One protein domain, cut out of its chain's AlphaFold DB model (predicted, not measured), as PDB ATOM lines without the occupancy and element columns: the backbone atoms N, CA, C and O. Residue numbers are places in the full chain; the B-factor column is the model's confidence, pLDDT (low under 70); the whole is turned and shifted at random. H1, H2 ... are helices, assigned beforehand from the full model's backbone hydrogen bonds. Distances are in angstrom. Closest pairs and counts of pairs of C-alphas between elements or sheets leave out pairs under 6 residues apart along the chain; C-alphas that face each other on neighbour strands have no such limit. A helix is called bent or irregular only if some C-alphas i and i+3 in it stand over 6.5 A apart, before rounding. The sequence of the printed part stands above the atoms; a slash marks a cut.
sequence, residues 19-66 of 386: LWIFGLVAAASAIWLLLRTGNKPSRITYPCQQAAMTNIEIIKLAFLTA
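This is residues 19 to 66 of the 386 residues of the protein "DUF362 domain-containing protein" of Thorarchaeota archaeon (strain OWC) (UniProt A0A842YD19). Two long helices, H1 and H3, pack side by side and run opposite ways, crossing at a modest angle, with the short helix H2 in the turn between them at one end. The printed part runs along H1, folds back through H2 and returns along H3, which brings its first and last residues near each other at the other end of a rod. The printed part has 48 residues, with three named helices in the order H1, H2, H3 and no named strand; the class is all helix, and 43 of the residues are in the named helices. The whole is only just compact, close to loose, with a radius of gyration of the C-alphas of 11.2 A, and the C-alphas span 34 by 15 by 14 A.

H1, residues 19 to 37, touches H3, residues 47 to 65, with 21 pairs of C-alphas within 8 A. The closest C-alphas of the two are those of Ser 29 and Ala 52, 4.7 A apart, and their centres are 9.1 A apart. They run opposite ways at a steep tilt of 36 degrees, only just past shallow. H1 touches H2, residues 41 to 45, with residues 33 to 37 alone; the closest C-alphas of the two are those of Thr 37 and Arg 43, 5.2 A apart. H2 and H3 are close but not clearly touching, with the C-alphas of Ile 44 and Gln 50 the closest, at 6.5 A. In H1 and H3 every O i to N i+4 pair is within hydrogen-bond range. In H2, 0 of 1 such pairs is within range, and 1 of 2 O i to N i+3 pairs is.

H1 begins at Leu 19, with its C-alpha at (39.740, -34.938, 3.571), and ends at Thr 37, 26.7 A away from first to last C-alpha. H2 runs from Pro 41, C-alpha at (41.961, -18.074, 28.593), to Thr 45; it is neither bent nor irregular, but only just: C-alphas 42 and 45 are 6.3 A apart. H3 runs from Pro 47 to Thr 65, whose C-alpha is at (48.744, -26.822, 0.462), and measures 26.9 A from first to last C-alpha.

The two C-alphas farthest apart are those of Lys 40 and Ala 66, at 34.3 A, while the first and last printed C-alphas, of Leu 19 and Ala 66, are 9.9 A apart. The printed part has no cut. The link from H1 to H2, 3 residues, and the link from H2 to H3, 1 residue, are both tight. The mean pLDDT of the printed part is 72.7; 16 residues are under 70, namely residues 19 to 20, 22, 39 to 42, 45, 47 and 60 to 66.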
ATOM      1  N   LEU A  19      39.923 -36.377   3.335       57.66
ATOM      2  CA  LEU A  19      39.740 -34.938   3.571       57.66
ATOM      3  C   LEU A  19      38.606 -34.639   4.574       57.66
ATOM      4  O   LEU A  19      38.742 -33.764   5.422       57.66
ATOM      5  N   TRP A  20      37.512 -35.409   4.516       57.91
ATOM      6  CA  TRP A  20      36.390 -35.282   5.457       57.91
ATOM      7  C   TRP A  20      36.764 -35.677   6.892       57.91
ATOM      8  O   TRP A  20      36.331 -35.020   7.833       57.91
ATOM      9  N   ILE A  21      37.596 -36.708   7.064       71.00
ATOM     10  CA  ILE A  21      38.075 -37.134   8.389       71.00
ATOM     11  C   ILE A  21      38.946 -36.039   9.013       71.00
ATOM     12  O   ILE A  21      38.742 -35.692  10.172       71.00
ATOM     13  N   PHE A  22      39.852 -35.431   8.240       69.56
ATOM     14  CA  PHE A  22      40.651 -34.302   8.726       69.56
ATOM     15  C   PHE A  22      39.773 -33.100   9.097       69.56
ATOM     16  O   PHE A  22      39.933 -32.547  10.178       69.56
ATOM     17  N   GLY A  23      38.780 -32.744   8.274       70.94
ATOM     18  CA  GLY A  23      37.834 -31.672   8.607       70.94
ATOM     19  C   GLY A  23      37.077 -31.910   9.922       70.94
ATOM     20  O   GLY A  23      36.938 -30.989  10.725       70.94
ATOM     21  N   LEU A  24      36.651 -33.151  10.184       77.25
ATOM     22  CA  LEU A  24      35.992 -33.524  11.439       77.25
ATOM     23  C   LEU A  24      36.931 -33.428  12.647       77.25
ATOM     24  O   LEU A  24      36.512 -32.937  13.692       77.25
ATOM     25  N   VAL A  25      38.196 -33.836  12.510       78.62
ATOM     26  CA  VAL A  25      39.195 -33.725  13.587       78.62
ATOM     27  C   VAL A  25      39.491 -32.260  13.924       78.62
ATOM     28  O   VAL A  25      39.553 -31.920  15.105       78.62
ATOM     29  N   ALA A  26      39.611 -31.376  12.927       78.56
ATOM     30  CA  ALA A  26      39.773 -29.937  13.164       78.56
ATOM     31  C   ALA A  26      38.545 -29.332  13.847       78.56
ATOM     32  O   ALA A  26      38.693 -28.605  14.824       78.56
ATOM     33  N   ALA A  27      37.339 -29.649  13.367       76.00
ATOM     34  CA  ALA A  27      36.104 -29.136  13.952       76.00
ATOM     35  C   ALA A  27      35.927 -29.610  15.403       76.00
ATOM     36  O   ALA A  27      35.651 -28.799  16.283       76.00
ATOM     37  N   ALA A  28      36.159 -30.898  15.675       81.50
ATOM     38  CA  ALA A  28      36.129 -31.445  17.028       81.50
ATOM     39  C   ALA A  28      37.200 -30.804  17.925       81.50
ATOM     40  O   ALA A  28      36.904 -30.459  19.066       81.50
ATOM     41  N   SER A  29      38.411 -30.575  17.403       82.50
ATOM     42  CA  SER A  29      39.491 -29.898  18.135       82.50
ATOM     43  C   SER A  29      39.152 -28.435  18.433       82.50
ATOM     44  O   SER A  29      39.396 -27.976  19.541       82.50
ATOM     45  N   ALA A  30      38.528 -27.711  17.498       79.81
ATOM     46  CA  ALA A  30      38.095 -26.327  17.698       79.81
ATOM     47  C   ALA A  30      36.944 -26.221  18.709       79.81
ATOM     48  O   ALA A  30      36.981 -25.373  19.597       79.81
ATOM     49  N   ILE A  31      35.956 -27.116  18.625       79.12
ATOM     50  CA  ILE A  31      34.866 -27.208  19.606       79.12
ATOM     51  C   ILE A  31      35.435 -27.540  20.990       79.12
ATOM     52  O   ILE A  31      35.086 -26.882  21.967       79.12
ATOM     53  N   TRP A  32      36.345 -28.513  21.083       83.19
ATOM     54  CA  TRP A  32      37.020 -28.864  22.332       83.19
ATOM     55  C   TRP A  32      37.813 -27.687  22.903       83.19
ATOM     56  O   TRP A  32      37.699 -27.406  24.096       83.19
ATOM     57  N   LEU A  33      38.560 -26.974  22.052       82.31
ATOM     58  CA  LEU A  33      39.339 -25.800  22.433       82.31
ATOM     59  C   LEU A  33      38.436 -24.707  23.022       82.31
ATOM     60  O   LEU A  33      38.693 -24.213  24.116       82.31
ATOM     61  N   LEU A  34      37.332 -24.387  22.340       76.44
ATOM     62  CA  LEU A  34      36.372 -23.371  22.776       76.44
ATOM     63  C   LEU A  34      35.656 -23.768  24.073       76.44
ATOM     64  O   LEU A  34      35.613 -22.981  25.017       76.44
ATOM     65  N   LEU A  35      35.131 -24.993  24.154       75.81
ATOM     66  CA  LEU A  35      34.363 -25.454  25.315       75.81
ATOM     67  C   LEU A  35      35.228 -25.610  26.569       75.81
ATOM     68  O   LEU A  35      34.773 -25.322  27.677       75.81
ATOM     69  N   ARG A  36      36.465 -26.094  26.426       79.38
ATOM     70  CA  ARG A  36      37.336 -26.392  27.572       79.38
ATOM     71  C   ARG A  36      38.172 -25.193  28.001       79.38
ATOM     72  O   ARG A  36      38.434 -25.062  29.200       79.38
ATOM     73  N   THR A  37      38.510 -24.292  27.078       79.31
ATOM     74  CA  THR A  37      39.074 -22.984  27.436       79.31
ATOM     75  C   THR A  37      38.003 -22.114  28.098       79.31
ATOM     76  O   THR A  37      38.223 -21.598  29.198       79.31
ATOM     77  N   GLY A  38      36.799 -22.048  27.515       74.00
ATOM     78  CA  GLY A  38      35.671 -21.283  28.051       74.00
ATOM     79  C   GLY A  38      36.052 -19.833  28.370       74.00
ATOM     80  O   GLY A  38      36.857 -19.226  27.670       74.00
ATOM     81  N   ASN A  39      35.544 -19.303  29.484       66.94
ATOM     82  CA  ASN A  39      35.854 -17.940  29.945       66.94
ATOM     83  C   ASN A  39      37.202 -17.822  30.683       66.94
ATOM     84  O   ASN A  39      37.463 -16.794  31.302       66.94
ATOM     85  N   LYS A  40      38.049 -18.863  30.678       56.28
ATOM     86  CA  LYS A  40      39.359 -18.849  31.349       56.28
ATOM     87  C   LYS A  40      40.485 -19.067  30.328       56.28
ATOM     88  O   LYS A  40      40.940 -20.204  30.170       56.28
ATOM     89  N   PRO A  41      40.972 -17.993  29.672       62.50
ATOM     90  CA  PRO A  41      41.961 -18.074  28.593       62.50
ATOM     91  C   PRO A  41      43.244 -18.823  28.966       62.50
ATOM     92  O   PRO A  41      43.815 -19.517  28.131       62.50
ATOM     93  N   SER A  42      43.660 -18.778  30.237       62.69
ATOM     94  CA  SER A  42      44.855 -19.485  30.717       62.69
ATOM     95  C   SER A  42      44.794 -21.009  30.584       62.69
ATOM     96  O   SER A  42      45.831 -21.659  30.632       62.69
ATOM     97  N   ARG A  43      43.614 -21.607  30.368       74.25
ATOM     98  CA  ARG A  43      43.478 -23.054  30.124       74.25
ATOM     99  C   ARG A  43      44.057 -23.495  28.780       74.25
ATOM    100  O   ARG A  43      44.291 -24.687  28.603       74.25
ATOM    101  N   ILE A  44      44.331 -22.565  27.862       77.00
ATOM    102  CA  ILE A  44      44.904 -22.859  26.541       77.00
ATOM    103  C   ILE A  44      46.287 -23.529  26.618       77.00
ATOM    104  O   ILE A  44      46.702 -24.219  25.690       77.00
ATOM    105  N   THR A  45      46.991 -23.366  27.742       69.56
ATOM    106  CA  THR A  45      48.301 -23.982  27.994       69.56
ATOM    107  C   THR A  45      48.209 -25.457  28.382       69.56
ATOM    108  O   THR A  45      49.232 -26.134  28.416       69.56
ATOM    109  N   TYR A  46      47.013 -25.987  28.659       74.00
ATOM    110  CA  TYR A  46      46.861 -27.382  29.072       74.00
ATOM    111  C   TYR A  46      47.195 -28.336  27.917       74.00
ATOM    112  O   TYR A  46      46.815 -28.048  26.778       74.00
ATOM    113  N   PRO A  47      47.791 -29.516  28.178       67.75
ATOM    114  CA  PRO A  47      48.255 -30.426  27.125       67.75
ATOM    115  C   PRO A  47      47.183 -30.783  26.086       67.75
ATOM    116  O   PRO A  47      47.436 -30.774  24.887       67.75
ATOM    117  N   CYS A  48      45.941 -31.010  26.526       71.88
ATOM    118  CA  CYS A  48      44.825 -31.305  25.623       71.88
ATOM    119  C   CYS A  48      44.373 -30.090  24.793       71.88
ATOM    120  O   CYS A  48      43.836 -30.266  23.702       71.88
ATOM    121  N   GLN A  49      44.543 -28.866  25.306       83.19
ATOM    122  CA  GLN A  49      44.249 -27.637  24.560       83.19
ATOM    123  C   GLN A  49      45.366 -27.342  23.554       83.19
ATOM    124  O   GLN A  49      45.077 -27.013  22.407       83.19
ATOM    125  N   GLN A  50      46.626 -27.568  23.934       79.38
ATOM    126  CA  GLN A  50      47.758 -27.484  23.016       79.38
ATOM    127  C   GLN A  50      47.658 -28.512  21.887       79.38
ATOM    128  O   GLN A  50      47.771 -28.136  20.728       79.38
ATOM    129  N   ALA A  51      47.324 -29.770  22.190       75.50
ATOM    130  CA  ALA A  51      47.087 -30.794  21.172       75.50
ATOM    131  C   ALA A  51      45.934 -30.421  20.223       75.50
ATOM    132  O   ALA A  51      46.041 -30.599  19.009       75.50
ATOM    133  N   ALA A  52      44.847 -29.849  20.754       81.56
ATOM    134  CA  ALA A  52      43.750 -29.343  19.934       81.56
ATOM    135  C   ALA A  52      44.203 -28.197  19.010       81.56
ATOM    136  O   ALA A  52      43.872 -28.214  17.825       81.56
ATOM    137  N   MET A  53      45.008 -27.250  19.505       82.12
ATOM    138  CA  MET A  53      45.612 -26.197  18.676       82.12
ATOM    139  C   MET A  53      46.537 -26.769  17.598       82.12
ATOM    140  O   MET A  53      46.448 -26.366  16.440       82.12
ATOM    141  N   THR A  54      47.381 -27.743  17.939       81.38
ATOM    142  CA  THR A  54      48.273 -28.409  16.984       81.38
ATOM    143  C   THR A  54      47.486 -29.105  15.875       81.38
ATOM    144  O   THR A  54      47.820 -28.948  14.702       81.38
ATOM    145  N   ASN A  55      46.398 -29.808  16.208       81.25
ATOM    146  CA  ASN A  55      45.520 -30.423  15.211       81.25
ATOM    147  C   ASN A  55      44.914 -29.379  14.263       81.25
ATOM    148  O   ASN A  55      44.889 -29.589  13.050       81.25
ATOM    149  N   ILE A  56      44.459 -28.242  14.800       81.44
ATOM    150  CA  ILE A  56      43.908 -27.132  14.009       81.44
ATOM    151  C   ILE A  56      44.971 -26.571  13.047       81.44
ATOM    152  O   ILE A  56      44.685 -26.407  11.860       81.44
ATOM    153  N   GLU A  57      46.202 -26.341  13.514       75.00
ATOM    154  CA  GLU A  57      47.295 -25.794  12.693       75.00
ATOM    155  C   GLU A  57      47.794 -26.778  11.618       75.00
ATOM    156  O   GLU A  57      48.006 -26.382  10.470       75.00
ATOM    157  N   ILE A  58      47.911 -28.073  11.932       73.50
ATOM    158  CA  ILE A  58      48.273 -29.108  10.945       73.50
ATOM    159  C   ILE A  58      47.240 -29.152   9.814       73.50
ATOM    160  O   ILE A  58      47.588 -29.221   8.633       73.50
ATOM    161  N   ILE A  59      45.955 -29.083  10.162       71.75
ATOM    162  CA  ILE A  59      44.872 -29.160   9.182       71.75
ATOM    163  C   ILE A  59      44.792 -27.868   8.361       71.75
ATOM    164  O   ILE A  59      44.597 -27.929   7.149       71.75
ATOM    165  N   LYS A  60      45.043 -26.707   8.971       67.25
ATOM    166  CA  LYS A  60      45.196 -25.424   8.269       67.25
ATOM    167  C   LYS A  60      46.312 -25.477   7.222       67.25
ATOM    168  O   LYS A  60      46.086 -25.074   6.080       67.25
ATOM    169  N   LEU A  61      47.477 -26.030   7.563       66.31
ATOM    170  CA  LEU A  61      48.582 -26.207   6.616       66.31
ATOM    171  C   LEU A  61      48.216 -27.183   5.483       66.31
ATOM    172  O   LEU A  61      48.531 -26.934   4.317       66.31
ATOM    173  N   ALA A  62      47.483 -28.254   5.798       64.50
ATOM    174  CA  ALA A  62      46.973 -29.194   4.802       64.50
ATOM    175  C   ALA A  62      45.960 -28.545   3.837       64.50
ATOM    176  O   ALA A  62      45.971 -28.846   2.647       64.50
ATOM    177  N   PHE A  63      45.117 -27.618   4.305       61.88
ATOM    178  CA  PHE A  63      44.189 -26.875   3.443       61.88
ATOM    179  C   PHE A  63      44.886 -25.811   2.584       61.88
ATOM    180  O   PHE A  63      44.527 -25.651   1.419       61.88
ATOM    181  N   LEU A  64      45.902 -25.125   3.118       60.75
ATOM    182  CA  LEU A  64      46.714 -24.155   2.367       60.75
ATOM    183  C   LEU A  64      47.508 -24.820   1.235       60.75
ATOM    184  O   LEU A  64      47.637 -24.255   0.152       60.75
ATOM    185  N   THR A  65      48.000 -26.037   1.463       54.69
ATOM    186  CA  THR A  65      48.744 -26.822   0.462       54.69
ATOM    187  C   THR A  65      47.838 -27.571  -0.520       54.69
ATOM    188  O   THR A  65      48.295 -27.963  -1.592       54.69
ATOM    189  N   ALA A  66      46.550 -27.727  -0.198       54.22
ATOM    190  CA  ALA A  66      45.546 -28.390  -1.030       54.22
ATOM    191  C   ALA A  66      44.591 -27.421  -1.751       54.22
ATOM    192  O   ALA A  66      43.533 -27.862  -2.202       54.22
TER     193      ALA A  66